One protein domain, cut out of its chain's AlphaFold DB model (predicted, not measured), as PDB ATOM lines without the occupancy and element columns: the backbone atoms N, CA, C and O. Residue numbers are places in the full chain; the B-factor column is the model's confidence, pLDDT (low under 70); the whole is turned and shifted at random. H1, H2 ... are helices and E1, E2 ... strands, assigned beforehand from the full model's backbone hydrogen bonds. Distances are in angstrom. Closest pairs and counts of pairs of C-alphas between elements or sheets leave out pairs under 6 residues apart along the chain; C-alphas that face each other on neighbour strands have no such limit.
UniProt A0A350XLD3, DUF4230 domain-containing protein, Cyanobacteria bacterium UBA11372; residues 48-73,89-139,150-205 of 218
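AT A GLANCE: This is residues 48 to 73, 89 to 139 and 150 to 205 of the 218 residues of the protein "DUF4230 domain-containing protein" of Cyanobacteria bacterium UBA11372 (UniProt A0A350XLD3). Two three-stranded sheets follow each other along a rod: the long, strongly twisted sheet E1 E2 E5 curls round the helix H2, and the small sheet E3 E4 E6 makes the other end. The long helix H3 bridges them, packing with its first part on the large sheet and with its later part on the small one, while the short helix H1 packs on the small sheet near E3. The printed part has 133 residues, in the order H1 E1 E2 E3 E4 E5 H2 H3 E6, of mixed class, helices and strands. The order E1 - E2 - E5 is all antiparallel, and E3 - E4 = E6 is mixed. The whole is loose, with a radius of gyration of the C-alphas of 19.5 A and spans of 70 by 23 by 21 A.

HOW THE PARTS SIT: In the large sheet E2, residues 89 to 98, is the inner strand. It is antiparallel to E1, residues 60 to 73, at 156 degrees, with N 66 and O 93 at 2.9 A. It is antiparallel to E5, residues 122 to 139, at 177 degrees, with N 92 and O 127 at 2.8 A. E1 bends by 74 degrees at residue 63 and E5 by 66 degrees at residue 131. H2, residues 150 to 168, and H3, residues 171 to 194, are on one face of this sheet, two layers, helices over a sheet. The closest C-alphas of H2 and E2 are those of Gly 91 and Val 164, 5.9 A. H3 has a height over the sheet of 9.2 A and runs along the strands, at 16 degrees to E1 on the local plane; its closest C-alphas to E1 are those of Ala 177 and Ala 64, 5.6 A. H2 and H3 are close but not clearly touching, Ala 168 to Ile 174 at 7.2 A between C-alphas, at a steep tilt of 58 degrees. In the small sheet E3, residues 107 to 110, and E4, residues 113 to 117, form a hairpin, with N 108 and O 115 at 2.8 A. E6, residues 200 to 204, is parallel to E4, with N 116 and O 202 at 2.8 A. H3 lies over E6 at a height over the sheet of 7.0 A. H1, residues 48 to 56, is on this sheet; its closest C-alpha to E3 is Ser 48, 5.8 A from that of Val 107. H1 and H3 are apart. In H1, H2 and H3 every O i to N i+4 pair is within hydrogen-bond range.

IN THESE COORDINATES: From first to last C-alpha E5 measures 38.5 A, E1 34.7 A, H3 33.7 A, E2 27.3 A and H2 26.9 A. H1 begins at C-alpha 48 (42.269, 120.854, 55.324), E5 ends at C-alpha 139 (6.233, 134.175, 103.578), and E6 ends at C-alpha 204 (26.838, 119.529, 57.846).

THE WHOLE: The C-alphas of Gly 111 and Asp 139, the two farthest apart, are 69.9 A apart. Residues 74 to 88 and 140 to 149 are not printed; the gaps are 10.7 A from C-alpha 73 to 89 and 13.0 A from C-alpha 139 to 150. Of the links printed whole, E2 to E3 is short and the others are tight. The model's mean pLDDT over the printed part is 83.0; residues 48 to 51, 53 to 58 and 199 are under 70.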
ATOM      1  N   SER A  48      42.828 121.329  54.054       66.69
ATOM      2  CA  SER A  48      42.269 120.854  55.324       66.69
ATOM      3  C   SER A  48      43.101 121.340  56.520       66.69
ATOM      4  O   SER A  48      42.556 121.909  57.463       66.69
ATOM      5  N   SER A  49      44.432 121.242  56.453       68.69
ATOM      6  CA  SER A  49      45.343 121.630  57.537       68.69
ATOM      7  C   SER A  49      45.331 123.137  57.825       68.69
ATOM      8  O   SER A  49      45.412 123.545  58.986       68.69
ATOM      9  N   LEU A  50      45.167 123.971  56.790       64.81
ATOM     10  CA  LEU A  50      45.025 125.424  56.939       64.81
ATOM     11  C   LEU A  50      43.674 125.799  57.546       64.81
ATOM     12  O   LEU A  50      43.623 126.646  58.437       64.81
ATOM     13  N   ILE A  51      42.594 125.162  57.083       67.31
ATOM     14  CA  ILE A  51      41.237 125.397  57.588       67.31
ATOM     15  C   ILE A  51      41.161 125.005  59.066       67.31
ATOM     16  O   ILE A  51      40.728 125.803  59.892       67.31
ATOM     17  N   VAL A  52      41.659 123.819  59.422       72.88
ATOM     18  CA  VAL A  52      41.668 123.323  60.806       72.88
ATOM     19  C   VAL A  52      42.444 124.254  61.724       72.88
ATOM     20  O   VAL A  52      41.989 124.543  62.826       72.88
ATOM     21  N   ARG A  53      43.605 124.753  61.282       66.19
ATOM     22  CA  ARG A  53      44.422 125.663  62.091       66.19
ATOM     23  C   ARG A  53      43.710 126.992  62.344       66.19
ATOM     24  O   ARG A  53      43.620 127.402  63.494       66.19
ATOM     25  N   GLN A  54      43.139 127.600  61.303       64.12
ATOM     26  CA  GLN A  54      42.387 128.853  61.423       64.12
ATOM     27  C   GLN A  54      41.149 128.707  62.325       64.12
ATOM     28  O   GLN A  54      40.815 129.624  63.070       64.12
ATOM     29  N   VAL A  55      40.467 127.557  62.263       67.12
ATOM     30  CA  VAL A  55      39.290 127.267  63.094       67.12
ATOM     31  C   VAL A  55      39.685 127.027  64.557       67.12
ATOM     32  O   VAL A  55      39.012 127.537  65.445       67.12
ATOM     33  N   ARG A  56      40.795 126.326  64.829       64.06
ATOM     34  CA  ARG A  56      41.274 126.034  66.198       64.06
ATOM     35  C   ARG A  56      41.780 127.250  66.970       64.06
ATOM     36  O   ARG A  56      41.753 127.222  68.199       64.06
ATOM     37  N   ASP A  57      42.212 128.306  66.283       65.88
ATOM     38  CA  ASP A  57      42.579 129.573  66.931       65.88
ATOM     39  C   ASP A  57      41.369 130.229  67.642       65.88
ATOM     40  O   ASP A  57      41.543 131.071  68.525       65.88
ATOM     41  N   VAL A  58      40.139 129.797  67.327       67.69
ATOM     42  CA  VAL A  58      38.907 130.134  68.051       67.69
ATOM     43  C   VAL A  58      38.483 128.920  68.881       67.69
ATOM     44  O   VAL A  58      38.142 127.884  68.330       67.69
ATOM     45  N   SER A  59      38.490 129.009  70.214       73.56
ATOM     46  CA  SER A  59      38.184 127.837  71.058       73.56
ATOM     47  C   SER A  59      36.702 127.446  71.055       73.56
ATOM     48  O   SER A  59      36.374 126.266  71.112       73.56
ATOM     49  N   GLU A  60      35.798 128.422  70.969       78.06
ATOM     50  CA  GLU A  60      34.350 128.203  71.025       78.06
ATOM     51  C   GLU A  60      33.630 129.176  70.091       78.06
ATOM     52  O   GLU A  60      33.920 130.374  70.085       78.06
ATOM     53  N   LEU A  61      32.635 128.684  69.352       80.94
ATOM     54  CA  LEU A  61      31.760 129.509  68.525       80.94
ATOM     55  C   LEU A  61      30.369 129.591  69.160       80.94
ATOM     56  O   LEU A  61      29.528 128.709  68.975       80.94
ATOM     57  N   THR A  62      30.102 130.670  69.902       76.50
ATOM     58  CA  THR A  62      28.746 130.950  70.407       76.50
ATOM     59  C   THR A  62      27.855 131.364  69.247       76.50
ATOM     60  O   THR A  62      28.148 132.335  68.558       76.50
ATOM     61  N   THR A  63      26.757 130.641  69.043       75.44
ATOM     62  CA  THR A  63      25.893 130.856  67.871       75.44
ATOM     63  C   THR A  63      24.509 131.358  68.240       75.44
ATOM     64  O   THR A  63      23.875 132.088  67.480       75.44
ATOM     65  N   ALA A  64      24.036 131.001  69.429       81.12
ATOM     66  CA  ALA A  64      22.805 131.548  69.956       81.12
ATOM     67  C   ALA A  64      22.950 131.833  71.447       81.12
ATOM     68  O   ALA A  64      23.553 131.063  72.198       81.12
ATOM     69  N   MET A  65      22.375 132.958  71.852       84.44
ATOM     70  CA  MET A  65      22.165 133.320  73.242       84.44
ATOM     71  C   MET A  65      20.661 133.330  73.459       84.44
ATOM     72  O   MET A  65      19.931 133.974  72.703       84.44
ATOM     73  N   PHE A  66      20.208 132.573  74.448       85.75
ATOM     74  CA  PHE A  66      18.805 132.498  74.810       85.75
ATOM     75  C   PHE A  66      18.623 133.088  76.195       85.75
ATOM     76  O   PHE A  66      19.261 132.647  77.148       85.75
ATOM     77  N   GLU A  67      17.751 134.080  76.276       89.06
ATOM     78  CA  GLU A  67      17.343 134.722  77.519       89.06
ATOM     79  C   GLU A  67      15.926 134.260  77.844       89.06
ATOM     80  O   GLU A  67      15.073 134.167  76.954       89.06
ATOM     81  N   MET A  68      15.680 133.910  79.102       88.38
ATOM     82  CA  MET A  68      14.386 133.399  79.538       88.38
ATOM     83  C   MET A  68      14.110 133.719  81.000       88.38
ATOM     84  O   MET A  68      15.003 133.668  81.844       88.38
ATOM     85  N   ASP A  69      12.839 133.961  81.299       91.38
ATOM     86  CA  ASP A  69      12.360 134.144  82.663       91.38
ATOM     87  C   ASP A  69      11.750 132.848  83.191       91.38
ATOM     88  O   ASP A  69      10.965 132.178  82.513       91.38
ATOM     89  N   THR A  70      12.071 132.500  84.434       91.38
ATOM     90  CA  THR A  70      11.462 131.369  85.130       91.38
ATOM     91  C   THR A  70      11.018 131.755  86.528       91.38
ATOM     92  O   THR A  70      11.690 132.492  87.250       91.38
ATOM     93  N   VAL A  71       9.859 131.239  86.924       93.00
ATOM     94  CA  VAL A  71       9.302 131.447  88.258       93.00
ATOM     95  C   VAL A  71       9.521 130.179  89.072       93.00
ATOM     96  O   VAL A  71       9.038 129.095  88.729       93.00
ATOM     97  N   VAL A  72      10.254 130.313  90.173       92.88
ATOM     98  CA  VAL A  72      10.634 129.198  91.039       92.88
ATOM     99  C   VAL A  72      10.021 129.386  92.422       92.88
ATOM    100  O   VAL A  72      10.501 130.203  93.212       92.88
ATOM    101  N   PRO A  73       8.951 128.637  92.738       91.25
ATOM    102  CA  PRO A  73       8.460 128.540  94.097       91.25
ATOM    103  C   PRO A  73       9.332 127.557  94.878       91.25
ATOM    104  O   PRO A  73       9.415 126.381  94.529       91.25
ATOM    105  N   ALA A  89      13.509 134.420  88.258       93.88
ATOM    106  CA  ALA A  89      14.873 134.305  87.780       93.88
ATOM    107  C   ALA A  89      14.942 134.627  86.293       93.88
ATOM    108  O   ALA A  89      14.194 134.048  85.508       93.88
ATOM    109  N   HIS A  90      15.888 135.483  85.928       93.56
ATOM    110  CA  HIS A  90      16.261 135.749  84.549       93.56
ATOM    111  C   HIS A  90      17.515 134.940  84.221       93.56
ATOM    112  O   HIS A  90      18.554 135.105  84.868       93.56
ATOM    113  N   GLY A  91      17.410 134.020  83.271       91.25
ATOM    114  CA  GLY A  91      18.466 133.091  82.895       91.25
ATOM    115  C   GLY A  91      18.950 133.308  81.471       91.25
ATOM    116  O   GLY A  91      18.147 133.485  80.560       91.25
ATOM    117  N   ASN A  92      20.264 133.212  81.289       90.25
ATOM    118  CA  ASN A  92      20.943 133.343  80.010       90.25
ATOM    119  C   ASN A  92      21.667 132.029  79.713       90.25
ATOM    120  O   ASN A  92      22.463 131.562  80.535       90.25
ATOM    121  N   VAL A  93      21.439 131.455  78.533       89.25
ATOM    122  CA  VAL A  93      22.135 130.244  78.082       89.25
ATOM    123  C   VAL A  93      22.834 130.500  76.762       89.25
ATOM    124  O   VAL A  93      22.223 130.938  75.784       89.25
ATOM    125  N   ARG A  94      24.134 130.211  76.738       87.38
ATOM    126  CA  ARG A  94      24.975 130.280  75.547       87.38
ATOM    127  C   ARG A  94      25.067 128.897  74.931       87.38
ATOM    128  O   ARG A  94      25.542 127.953  75.560       87.38
ATOM    129  N   VAL A  95      24.643 128.803  73.680       85.44
ATOM    130  CA  VAL A  95      24.705 127.582  72.882       85.44
ATOM    131  C   VAL A  95      25.661 127.809  71.723       85.44
ATOM    132  O   VAL A  95      25.615 128.840  71.039       85.44
ATOM    133  N   GLY A  96      26.529 126.837  71.483       84.25
ATOM    134  CA  GLY A  96      27.515 126.939  70.427       84.25
ATOM    135  C   GLY A  96      28.185 125.623  70.092       84.25
ATOM    136  O   GLY A  96      27.768 124.559  70.544       84.25
ATOM    137  N   VAL A  97      29.217 125.732  69.268       84.56
ATOM    138  CA  VAL A  97      30.056 124.616  68.838       84.56
ATOM    139  C   VAL A  97      31.413 124.762  69.514       84.56
ATOM    140  O   VAL A  97      32.009 125.843  69.482       84.56
ATOM    141  N   ASP A  98      31.892 123.685  70.127       84.62
ATOM    142  CA  ASP A  98      33.261 123.607  70.626       84.62
ATOM    143  C   ASP A  98      34.189 123.250  69.461       84.62
ATOM    144  O   ASP A  98      34.147 122.142  68.925       84.62
ATOM    145  N   LEU A  99      35.010 124.208  69.035       81.62
ATOM    146  CA  LEU A  99      35.897 124.045  67.883       81.62
ATOM    147  C   LEU A  99      37.172 123.274  68.239       81.62
ATOM    148  O   LEU A  99      37.916 122.868  67.348       81.62
ATOM    149  N   ARG A 100      37.420 123.009  69.528       82.31
ATOM    150  CA  ARG A 100      38.508 122.118  69.959       82.31
ATOM    151  C   ARG A 100      38.247 120.673  69.542       82.31
ATOM    152  O   ARG A 100      39.196 119.916  69.354       82.31
ATOM    153  N   GLU A 101      36.978 120.306  69.379       81.69
ATOM    154  CA  GLU A 101      36.555 118.992  68.887       81.69
ATOM    155  C   GLU A 101      36.694 118.860  67.364       81.69
ATOM    156  O   GLU A 101      36.633 117.747  66.853       81.69
ATOM    157  N   PHE A 102      36.938 119.963  66.647       84.12
ATOM    158  CA  PHE A 102      37.079 119.975  65.193       84.12
ATOM    159  C   PHE A 102      38.457 119.463  64.740       84.12
ATOM    160  O   PHE A 102      39.528 119.907  65.197       84.12
ATOM    161  N   GLN A 103      38.441 118.512  63.812       83.25
ATOM    162  CA  GLN A 103      39.621 117.826  63.293       83.25
ATOM    163  C   GLN A 103      39.742 117.952  61.773       83.25
ATOM    164  O   GLN A 103      38.834 118.405  61.088       83.25
ATOM    165  N   ALA A 104      40.903 117.574  61.231       77.88
ATOM    166  CA  ALA A 104      41.118 117.581  59.783       77.88
ATOM    167  C   ALA A 104      40.199 116.603  59.051       77.88
ATOM    168  O   ALA A 104      39.738 116.918  57.959       77.88
ATOM    169  N   ASP A 105      39.859 115.490  59.697       83.25
ATOM    170  CA  ASP A 105      38.955 114.471  59.156       83.25
ATOM    171  C   ASP A 105      37.515 114.985  58.969       83.25
ATOM    172  O   ASP A 105      36.749 114.423  58.185       83.25
ATOM    173  N   ASP A 106      37.158 116.084  59.641       83.56
ATOM    174  CA  ASP A 106      35.869 116.757  59.479       83.56
ATOM    175  C   ASP A 106      35.789 117.584  58.184       83.56
ATOM    176  O   ASP A 106      34.710 118.056  57.812       83.56
ATOM    177  N   VAL A 107      36.917 117.767  57.486       84.31
ATOM    178  CA  VAL A 107      37.018 118.487  56.215       84.31
ATOM    179  C   VAL A 107      37.389 117.509  55.106       84.31
ATOM    180  O   VAL A 107      38.520 117.038  55.015       84.31
ATOM    181  N   GLN A 108      36.446 117.252  54.207       84.06
ATOM    182  CA  GLN A 108      36.656 116.406  53.036       84.06
ATOM    183  C   GLN A 108      36.730 117.273  51.784       84.06
ATOM    184  O   GLN A 108      35.840 118.085  51.525       84.06
ATOM    185  N   VAL A 109      37.795 117.099  51.006       82.56
ATOM    186  CA  VAL A 109      38.018 117.832  49.757       82.56
ATOM    187  C   VAL A 109      37.996 116.839  48.602       82.56
ATOM    188  O   VAL A 109      38.867 115.980  48.497       82.56
ATOM    189  N   GLU A 110      37.003 116.969  47.726       83.50
ATOM    190  CA  GLU A 110      36.815 116.123  46.547       83.50
ATOM    191  C   GLU A 110      36.779 117.005  45.292       83.50
ATOM    192  O   GLU A 110      35.743 117.551  44.912       83.50
ATOM    193  N   GLY A 111      37.937 117.184  44.650       81.50
ATOM    194  CA  GLY A 111      38.071 118.071  43.491       81.50
ATOM    195  C   GLY A 111      37.774 119.530  43.854       81.50
ATOM    196  O   GLY A 111      38.482 120.117  44.671       81.50
ATOM    197  N   ASP A 112      36.714 120.089  43.266       78.69
ATOM    198  CA  ASP A 112      36.273 121.476  43.493       78.69
ATOM    199  C   ASP A 112      35.220 121.604  44.611       78.69
ATOM    200  O   ASP A 112      34.689 122.699  44.846       78.69
ATOM    201  N   LYS A 113      34.908 120.495  45.295       81.31
ATOM    202  CA  LYS A 113      33.915 120.418  46.365       81.31
ATOM    203  C   LYS A 113      34.573 120.256  47.730       81.31
ATOM    204  O   LYS A 113      35.445 119.409  47.913       81.31
ATOM    205  N   ILE A 114      34.114 121.044  48.701       83.19
ATOM    206  CA  ILE A 114      34.552 120.958  50.098       83.19
ATOM    207  C   ILE A 114      33.344 120.618  50.973       83.19
ATOM    208  O   ILE A 114      32.355 121.348  51.000       83.19
ATOM    209  N   THR A 115      33.434 119.522  51.718       84.56
ATOM    210  CA  THR A 115      32.438 119.139  52.722       84.56
ATOM    211  C   THR A 115      33.028 119.359  54.106       84.56
ATOM    212  O   THR A 115      34.063 118.785  54.432       84.56
ATOM    213  N   VAL A 116      32.378 120.191  54.917       85.00
ATOM    214  CA  VAL A 116      32.773 120.470  56.303       85.00
ATOM    215  C   VAL A 116      31.704 119.934  57.241       85.00
ATOM    216  O   VAL A 116      30.542 120.334  57.158       85.00
ATOM    217  N   THR A 117      32.090 119.053  58.153       86.94
ATOM    218  CA  THR A 117      31.209 118.534  59.201       86.94
ATOM    219  C   THR A 117      31.536 119.226  60.512       86.94
ATOM    220  O   THR A 117      32.625 119.091  61.047       86.94
ATOM    221  N   LEU A 118      30.612 120.019  61.036       83.62
ATOM    222  CA  LEU A 118      30.819 120.694  62.311       83.62
ATOM    223  C   LEU A 118      30.564 119.730  63.479       83.62
ATOM    224  O   LEU A 118      29.711 118.846  63.365       83.62
ATOM    225  N   PRO A 119      31.235 119.917  64.626       83.31
ATOM    226  CA  PRO A 119      30.874 119.226  65.854       83.31
ATOM    227  C   PRO A 119      29.437 119.574  66.285       83.31
ATOM    228  O   PRO A 119      28.920 120.648  65.947       83.31
ATOM    229  N   PRO A 120      28.766 118.687  67.040       82.31
ATOM    230  CA  PRO A 120      27.406 118.932  67.501       82.31
ATOM    231  C   PRO A 120      27.345 120.130  68.454       82.31
ATOM    232  O   PRO A 120      28.263 120.370  69.241       82.31
ATOM    233  N   LEU A 121      26.227 120.859  68.421       82.69
ATOM    234  CA  LEU A 121      26.008 121.986  69.328       82.69
ATOM    235  C   LEU A 121      25.878 121.513  70.777       82.69
ATOM    236  O   LEU A 121      25.211 120.515  71.063       82.69
ATOM    237  N   LYS A 122      26.445 122.293  71.694       83.06
ATOM    238  CA  LYS A 122      26.379 122.074  73.141       83.06
ATOM    239  C   LYS A 122      26.041 123.375  73.861       83.06
ATOM    240  O   LYS A 122      26.207 124.476  73.327       83.06
ATOM    241  N   VAL A 123      25.560 123.242  75.093       84.06
ATOM    242  CA  VAL A 123      25.483 124.368  76.027       84.06
ATOM    243  C   VAL A 123      26.907 124.677  76.482       84.06
ATOM    244  O   VAL A 123      27.556 123.828  77.088       84.06
ATOM    245  N   LEU A 124      27.392 125.871  76.143       84.25
ATOM    246  CA  LEU A 124      28.729 126.344  76.511       84.25
ATOM    247  C   LEU A 124      28.734 126.945  77.920       84.25
ATOM    248  O   LEU A 124      29.708 126.809  78.649       84.25
ATOM    249  N   ASP A 125      27.659 127.648  78.287       86.81
ATOM    250  CA  ASP A 125      27.563 128.376  79.555       86.81
ATOM    251  C   ASP A 125      26.094 128.657  79.912       86.81
ATOM    252  O   ASP A 125      25.282 128.975  79.035       86.81
ATOM    253  N   SER A 126      25.767 128.579  81.200       89.19
ATOM    254  CA  SER A 126      24.441 128.834  81.770       89.19
ATOM    255  C   SER A 126      24.587 129.720  83.006       89.19
ATOM    256  O   SER A 126      25.312 129.408  83.953       89.19
ATOM    257  N   LYS A 127      23.921 130.878  83.008       91.50
ATOM    258  CA  LYS A 127      24.041 131.857  84.097       91.50
ATOM    259  C   LYS A 127      22.709 132.508  84.408       91.50
ATOM    260  O   LYS A 127      21.873 132.692  83.530       91.50
ATOM    261  N   LEU A 128      22.534 132.898  85.666       92.62
ATOM    262  CA  LEU A 128      21.432 133.763  86.078       92.62
ATOM    263  C   LEU A 128      21.901 135.216  86.094       92.62
ATOM    264  O   LEU A 128      22.957 135.529  86.646       92.62
ATOM    265  N   ASN A 129      21.093 136.107  85.534       93.00
ATOM    266  CA  ASN A 129      21.283 137.539  85.677       93.00
ATOM    267  C   ASN A 129      20.701 137.981  87.024       93.00
ATOM    268  O   ASN A 129      19.486 138.108  87.176       93.00
ATOM    269  N   LEU A 130      21.570 138.204  88.009       90.75
ATOM    270  CA  LEU A 130      21.164 138.615  89.354       90.75
ATOM    271  C   LEU A 130      20.589 140.038  89.405       90.75
ATOM    272  O   LEU A 130      19.839 140.332  90.326       90.75
ATOM    273  N   GLU A 131      20.900 140.898  88.433       92.12
ATOM    274  CA  GLU A 131      20.362 142.265  88.365       92.12
ATOM    275  C   GLU A 131      18.894 142.272  87.924       92.12
ATOM    276  O   GLU A 131      18.114 143.117  88.355       92.12
ATOM    277  N   HIS A 132      18.506 141.301  87.092       91.00
ATOM    278  CA  HIS A 132      17.134 141.133  86.602       91.00
ATOM    279  C   HIS A 132      16.356 140.030  87.331       91.00
ATOM    280  O   HIS A 132      15.173 139.823  87.067       91.00
ATOM    281  N   SER A 133      16.991 139.325  88.269       90.81
ATOM    282  CA  SER A 133      16.334 138.317  89.100       90.81
ATOM    283  C   SER A 133      15.975 138.891  90.466       90.81
ATOM    284  O   SER A 133      16.763 139.607  91.077       90.81
ATOM    285  N   SER A 134      14.800 138.552  90.991       92.44
ATOM    286  CA  SER A 134      14.352 139.085  92.279       92.44
ATOM    287  C   SER A 134      13.451 138.127  93.052       92.44
ATOM    288  O   SER A 134      12.767 137.259  92.500       92.44
ATOM    289  N   VAL A 135      13.448 138.288  94.376       92.00
ATOM    290  CA  VAL A 135      12.467 137.641  95.248       92.00
ATOM    291  C   VAL A 135      11.161 138.416  95.135       92.00
ATOM    292  O   VAL A 135      11.055 139.540  95.615       92.00
ATOM    293  N   TYR A 136      10.159 137.801  94.512       91.06
ATOM    294  CA  TYR A 136       8.843 138.408  94.340       91.06
ATOM    295  C   TYR A 136       8.027 138.382  95.634       91.06
ATOM    296  O   TYR A 136       7.334 139.338  95.973       91.06
ATOM    297  N   SER A 137       8.077 137.267  96.362       88.94
ATOM    298  CA  SER A 137       7.328 137.105  97.607       88.94
ATOM    299  C   SER A 137       8.063 136.181  98.562       88.94
ATOM    300  O   SER A 137       8.665 135.193  98.143       88.94
ATOM    301  N   TYR A 138       7.986 136.487  99.852       88.75
ATOM    302  CA  TYR A 138       8.535 135.659 100.912       88.75
ATOM    303  C   TYR A 138       7.583 135.646 102.109       88.75
ATOM    304  O   TYR A 138       7.270 136.681 102.694       88.75
ATOM    305  N   ASP A 139       7.120 134.451 102.457       86.50
ATOM    306  CA  ASP A 139       6.233 134.175 103.578       86.50
ATOM    307  C   ASP A 139       7.016 133.407 104.652       86.50
ATOM    308  O   ASP A 139       7.497 132.295 104.418       86.50
ATOM    309  N   VAL A 150      17.882 133.798 103.062       83.00
ATOM    310  CA  VAL A 150      19.157 133.534 102.374       83.00
ATOM    311  C   VAL A 150      19.237 132.094 101.853       83.00
ATOM    312  O   VAL A 150      19.572 131.872 100.688       83.00
ATOM    313  N   ASN A 151      18.873 131.110 102.679       83.31
ATOM    314  CA  ASN A 151      18.939 129.694 102.300       83.31
ATOM    315  C   ASN A 151      17.907 129.344 101.223       83.31
ATOM    316  O   ASN A 151      18.225 128.651 100.253       83.31
ATOM    317  N   LEU A 152      16.689 129.869 101.372       87.56
ATOM    318  CA  LEU A 152      15.606 129.703 100.407       87.56
ATOM    319  C   LEU A 152      15.946 130.356  99.068       87.56
ATOM    320  O   LEU A 152      15.738 129.746  98.024       87.56
ATOM    321  N   GLN A 153      16.517 131.560  99.077       89.50
ATOM    322  CA  GLN A 153      16.943 132.233  97.854       89.50
ATOM    323  C   GLN A 153      18.041 131.438  97.141       89.50
ATOM    324  O   GLN A 153      17.935 131.203  95.941       89.50
ATOM    325  N   ALA A 154      19.057 130.960  97.867       91.00
ATOM    326  CA  ALA A 154      20.106 130.131  97.279       91.00
ATOM    327  C   ALA A 154      19.544 128.824  96.686       91.00
ATOM    328  O   ALA A 154      19.991 128.370  95.633       91.00
ATOM    329  N   GLN A 155      18.542 128.218  97.333       91.19
ATOM    330  CA  GLN A 155      17.835 127.058  96.788       91.19
ATOM    331  C   GLN A 155      17.056 127.410  95.516       91.19
ATOM    332  O   GLN A 155      17.168 126.693  94.523       91.19
ATOM    333  N   ALA A 156      16.324 128.525  95.522       92.69
ATOM    334  CA  ALA A 156      15.562 128.988  94.371       92.69
ATOM    335  C   ALA A 156      16.461 129.312  93.176       92.69
ATOM    336  O   ALA A 156      16.113 128.974  92.051       92.69
ATOM    337  N   GLN A 157      17.637 129.896  93.414       93.12
ATOM    338  CA  GLN A 157      18.638 130.160  92.383       93.12
ATOM    339  C   GLN A 157      19.184 128.870  91.764       93.12
ATOM    340  O   GLN A 157      19.244 128.761  90.543       93.12
ATOM    341  N   ARG A 158      19.528 127.860  92.576       93.00
ATOM    342  CA  ARG A 158      19.984 126.560  92.050       93.00
ATOM    343  C   ARG A 158      18.916 125.884  91.196       93.00
ATOM    344  O   ARG A 158      19.217 125.348  90.134       93.00
ATOM    345  N   GLU A 159      17.669 125.914  91.651       92.69
ATOM    346  CA  GLU A 159      16.567 125.303  90.912       92.69
ATOM    347  C   GLU A 159      16.176 126.109  89.666       92.69
ATOM    348  O   GLU A 159      15.835 125.523  88.640       92.69
ATOM    349  N   ALA A 160      16.301 127.437  89.708       92.94
ATOM    350  CA  ALA A 160      16.149 128.292  88.537       92.94
ATOM    351  C   ALA A 160      17.194 127.980  87.467       92.94
ATOM    352  O   ALA A 160      16.822 127.788  86.315       92.94
ATOM    353  N   LEU A 161      18.472 127.876  87.847       90.94
ATOM    354  CA  LEU A 161      19.547 127.541  86.915       90.94
ATOM    355  C   LEU A 161      19.272 126.203  86.218       90.94
ATOM    356  O   LEU A 161      19.310 126.131  84.994       90.94
ATOM    357  N   LYS A 162      18.872 125.183  86.985       90.12
ATOM    358  CA  LYS A 162      18.509 123.874  86.436       90.12
ATOM    359  C   LYS A 162      17.353 123.959  85.432       90.12
ATOM    360  O   LYS A 162      17.430 123.380  84.356       90.12
ATOM    361  N   LYS A 163      16.289 124.704  85.750       89.44
ATOM    362  CA  LYS A 163      15.151 124.892  84.830       89.44
ATOM    363  C   LYS A 163      15.539 125.643  83.559       89.44
ATOM    364  O   LYS A 163      15.014 125.340  82.494       89.44
ATOM    365  N   VAL A 164      16.427 126.627  83.677       88.62
ATOM    366  CA  VAL A 164      16.956 127.403  82.548       88.62
ATOM    367  C   VAL A 164      17.785 126.504  81.624       88.62
ATOM    368  O   VAL A 164      17.599 126.534  80.411       88.62
ATOM    369  N   GLU A 165      18.637 125.643  82.184       86.06
ATOM    370  CA  GLU A 165      19.396 124.639  81.423       86.06
ATOM    371  C   GLU A 165      18.474 123.635  80.719       86.06
ATOM    372  O   GLU A 165      18.597 123.410  79.515       86.06
ATOM    373  N   GLU A 166      17.494 123.081  81.434       85.44
ATOM    374  CA  GLU A 166      16.506 122.153  80.868       85.44
ATOM    375  C   GLU A 166      15.698 122.793  79.728       85.44
ATOM    376  O   GLU A 166      15.440 122.156  78.703       85.44
ATOM    377  N   ALA A 167      15.317 124.062  79.881       84.12
ATOM    378  CA  ALA A 167      14.608 124.816  78.858       84.12
ATOM    379  C   ALA A 167      15.486 125.100  77.630       84.12
ATOM    380  O   ALA A 167      15.003 125.008  76.500       84.12
ATOM    381  N   ALA A 168      16.778 125.376  77.823       81.56
ATOM    382  CA  ALA A 168      17.710 125.558  76.714       81.56
ATOM    383  C   ALA A 168      17.930 124.277  75.899       81.56
ATOM    384  O   ALA A 168      18.172 124.329  74.691       81.56
ATOM    385  N   CYS A 169      17.773 123.126  76.545       80.00
ATOM    386  CA  CYS A 169      17.881 121.815  75.924       80.00
ATOM    387  C   CYS A 169      16.638 121.338  75.181       80.00
ATOM    388  O   CYS A 169      16.617 120.221  74.656       80.00
ATOM    389  N   GLN A 170      15.605 122.172  75.085       82.19
ATOM    390  CA  GLN A 170      14.438 121.846  74.285       82.19
ATOM    391  C   GLN A 170      14.808 121.723  72.801       82.19
ATOM    392  O   GLN A 170      15.454 122.598  72.217       82.19
ATOM    393  N   SER A 171      14.333 120.648  72.164       73.81
ATOM    394  CA  SER A 171      14.706 120.273  70.793       73.81
ATOM    395  C   SER A 171      14.479 121.378  69.758       73.81
ATOM    396  O   SER A 171      15.210 121.461  68.776       73.81
ATOM    397  N   TRP A 172      13.479 122.243  69.949       80.25
ATOM    398  CA  TRP A 172      13.198 123.336  69.016       80.25
ATOM    399  C   TRP A 172      14.243 124.461  69.093       80.25
ATOM    400  O   TRP A 172      14.590 125.050  68.066       80.25
ATOM    401  N   LEU A 173      14.773 124.735  70.286       79.56
ATOM    402  CA  LEU A 173      15.709 125.825  70.541       79.56
ATOM    403  C   LEU A 173      17.099 125.472  70.006       79.56
ATOM    404  O   LEU A 173      17.680 126.222  69.218       79.56
ATOM    405  N   ILE A 174      17.571 124.268  70.345       81.06
ATOM    406  CA  ILE A 174      18.850 123.736  69.866       81.06
ATOM    407  C   ILE A 174      18.847 123.537  68.345       81.06
ATOM    408  O   ILE A 174      19.830 123.857  67.680       81.06
ATOM    409  N   LYS A 175      17.717 123.105  67.767       82.69
ATOM    410  CA  LYS A 175      17.556 123.000  66.313       82.69
ATOM    411  C   LYS A 175      17.632 124.367  65.642       82.69
ATOM    412  O   LYS A 175      18.362 124.524  64.671       82.69
ATOM    413  N   THR A 176      16.945 125.370  66.189       82.62
ATOM    414  CA  THR A 176      17.002 126.740  65.657       82.62
ATOM    415  C   THR A 176      18.424 127.302  65.705       82.62
ATOM    416  O   THR A 176      18.851 127.967  64.763       82.62
ATOM    417  N   ALA A 177      19.172 127.028  66.779       83.19
ATOM    418  CA  ALA A 177      20.580 127.401  66.871       83.19
ATOM    419  C   ALA A 177      21.421 126.678  65.805       83.19
ATOM    420  O   ALA A 177      22.175 127.334  65.095       83.19
ATOM    421  N   SER A 178      21.237 125.366  65.637       83.06
ATOM    422  CA  SER A 178      21.960 124.552  64.648       83.06
ATOM    423  C   SER A 178      21.718 125.023  63.215       83.06
ATOM    424  O   SER A 178      22.668 125.225  62.461       83.06
ATOM    425  N   ASP A 179      20.461 125.292  62.853       84.12
ATOM    426  CA  ASP A 179      20.097 125.790  61.523       84.12
ATOM    427  C   ASP A 179      20.760 127.154  61.232       84.12
ATOM    428  O   ASP A 179      21.139 127.449  60.095       84.12
ATOM    429  N   ARG A 180      20.921 128.003  62.259       83.62
ATOM    430  CA  ARG A 180      21.628 129.291  62.151       83.62
ATOM    431  C   ARG A 180      23.142 129.121  62.031       83.62
ATOM    432  O   ARG A 180      23.736 129.829  61.218       83.62
ATOM    433  N   VAL A 181      23.748 128.195  62.788       82.19
ATOM    434  CA  VAL A 181      25.175 127.832  62.651       82.19
ATOM    435  C   VAL A 181      25.457 127.449  61.214       82.19
ATOM    436  O   VAL A 181      26.308 128.065  60.579       82.19
ATOM    437  N   GLN A 182      24.718 126.457  60.711       82.81
ATOM    438  CA  GLN A 182      24.949 125.881  59.397       82.81
ATOM    439  C   GLN A 182      24.948 126.972  58.328       82.81
ATOM    440  O   GLN A 182      25.923 127.108  57.599       82.81
ATOM    441  N   LYS A 183      23.917 127.825  58.318       84.19
ATOM    442  CA  LYS A 183      23.808 128.926  57.352       84.19
ATOM    443  C   LYS A 183      24.922 129.959  57.488       84.19
ATOM    444  O   LYS A 183      25.431 130.430  56.479       84.19
ATOM    445  N   THR A 184      25.297 130.324  58.712       83.31
ATOM    446  CA  THR A 184      26.332 131.343  58.950       83.31
ATOM    447  C   THR A 184      27.701 130.837  58.506       83.31
ATOM    448  O   THR A 184      28.423 131.540  57.805       83.31
ATOM    449  N   VAL A 185      28.049 129.601  58.869       81.81
ATOM    450  CA  VAL A 185      29.323 128.982  58.481       81.81
ATOM    451  C   VAL A 185      29.361 128.730  56.975       81.81
ATOM    452  O   VAL A 185      30.359 129.051  56.341       81.81
ATOM    453  N   GLU A 186      28.272 128.242  56.381       83.31
ATOM    454  CA  GLU A 186      28.151 128.070  54.929       83.31
ATOM    455  C   GLU A 186      28.364 129.396  54.190       83.31
ATOM    456  O   GLU A 186      29.151 129.458  53.248       83.31
ATOM    457  N   GLN A 187      27.749 130.485  54.659       83.56
ATOM    458  CA  GLN A 187      27.944 131.818  54.088       83.56
ATOM    459  C   GLN A 187      29.402 132.280  54.186       83.56
ATOM    460  O   GLN A 187      29.978 132.668  53.169       83.56
ATOM    461  N   LEU A 188      30.017 132.191  55.369       82.25
ATOM    462  CA  LEU A 188      31.406 132.606  55.588       82.25
ATOM    463  C   LEU A 188      32.390 131.798  54.735       82.25
ATOM    464  O   LEU A 188      33.233 132.372  54.045       82.25
ATOM    465  N   LEU A 189      32.260 130.470  54.739       81.00
ATOM    466  CA  LEU A 189      33.113 129.591  53.945       81.00
ATOM    467  C   LEU A 189      32.896 129.818  52.450       81.00
ATOM    468  O   LEU A 189      33.870 129.897  51.704       81.00
ATOM    469  N   SER A 190      31.647 130.000  52.009       80.75
ATOM    470  CA  SER A 190      31.349 130.299  50.606       80.75
ATOM    471  C   SER A 190      31.984 131.590  50.126       80.75
ATOM    472  O   SER A 190      32.414 131.656  48.979       80.75
ATOM    473  N   GLN A 191      32.099 132.597  50.988       80.12
ATOM    474  CA  GLN A 191      32.744 133.851  50.632       80.12
ATOM    475  C   GLN A 191      34.266 133.684  50.519       80.12
ATOM    476  O   GLN A 191      34.847 134.099  49.523       80.12
ATOM    477  N   VAL A 192      34.902 133.011  51.481       79.25
ATOM    478  CA  VAL A 192      36.368 132.833  51.511       79.25
ATOM    479  C   VAL A 192      36.876 131.873  50.428       79.25
ATOM    480  O   VAL A 192      37.963 132.060  49.882       79.25
ATOM    481  N   LEU A 193      36.119 130.818  50.126       76.44
ATOM    482  CA  LEU A 193      36.563 129.741  49.236       76.44
ATOM    483  C   LEU A 193      36.202 129.986  47.764       76.44
ATOM    484  O   LEU A 193      36.925 129.504  46.890       76.44
ATOM    485  N   LYS A 194      35.167 130.793  47.473       73.62
ATOM    486  CA  LYS A 194      34.902 131.273  46.102       73.62
ATOM    487  C   LYS A 194      36.087 132.046  45.541       73.62
ATOM    488  O   LYS A 194      36.479 131.810  44.402       73.62
ATOM    489  N   ASP A 195      36.719 132.879  46.365       74.38
ATOM    490  CA  ASP A 195      37.918 133.638  45.987       74.38
ATOM    491  C   ASP A 195      39.123 132.730  45.663       74.38
ATOM    492  O   ASP A 195      40.096 133.165  45.048       74.38
ATOM    493  N   ARG A 196      39.064 131.450  46.059       73.06
ATOM    494  CA  ARG A 196      40.115 130.437  45.872       73.06
ATOM    495  C   ARG A 196      39.798 129.419  44.767       73.06
ATOM    496  O   ARG A 196      40.635 128.560  44.506       73.06
ATOM    497  N   GLY A 197      38.638 129.525  44.113       70.81
ATOM    498  CA  GLY A 197      38.240 128.677  42.981       70.81
ATOM    499  C   GLY A 197      37.371 127.460  43.318       70.81
ATOM    500  O   GLY A 197      37.041 126.706  42.408       70.81
ATOM    501  N   TYR A 198      36.961 127.273  44.577       74.56
ATOM    502  CA  TYR A 198      36.041 126.193  44.958       74.56
ATOM    503  C   TYR A 198      34.588 126.593  44.673       74.56
ATOM    504  O   TYR A 198      34.166 127.701  45.017       74.56
ATOM    505  N   GLN A 199      33.819 125.701  44.040       67.94
ATOM    506  CA  GLN A 199      32.474 126.023  43.539       67.94
ATOM    507  C   GLN A 199      31.343 125.528  44.445       67.94
ATOM    508  O   GLN A 199      30.268 126.127  44.451       67.94
ATOM    509  N   GLU A 200      31.576 124.471  45.227       73.19
ATOM    510  CA  GLU A 200      30.535 123.830  46.031       73.19
ATOM    511  C   GLU A 200      31.032 123.554  47.453       73.19
ATOM    512  O   GLU A 200      32.027 122.858  47.654       73.19
ATOM    513  N   ILE A 201      30.338 124.114  48.447       77.75
ATOM    514  CA  ILE A 201      30.662 123.924  49.863       77.75
ATOM    515  C   ILE A 201      29.423 123.398  50.562       77.75
ATOM    516  O   ILE A 201      28.375 124.038  50.524       77.75
ATOM    517  N   ILE A 202      29.554 122.240  51.200       80.94
ATOM    518  CA  ILE A 202      28.483 121.626  51.980       80.94
ATOM    519  C   ILE A 202      28.890 121.654  53.442       80.94
ATOM    520  O   ILE A 202      29.905 121.074  53.820       80.94
ATOM    521  N   VAL A 203      28.086 122.322  54.267       82.19
ATOM    522  CA  VAL A 203      28.273 122.346  55.718       82.19
ATOM    523  C   VAL A 203      27.226 121.452  56.363       82.19
ATOM    524  O   VAL A 203      26.028 121.711  56.255       82.19
ATOM    525  N   ASN A 204      27.684 120.419  57.062       82.19
ATOM    526  CA  ASN A 204      26.838 119.529  57.846       82.19
ATOM    527  C   ASN A 204      26.970 119.889  59.326       82.19
ATOM    528  O   ASN A 204      28.052 119.778  59.893       82.19
ATOM    529  N   ALA A 205      25.870 120.294  59.959       77.38
ATOM    530  CA  ALA A 205      25.802 120.499  61.403       77.38
ATOM    531  C   ALA A 205      24.903 119.409  62.018       77.38
ATOM    532  O   ALA A 205      23.677 119.504  61.922       77.38
TER     533      ALA A 205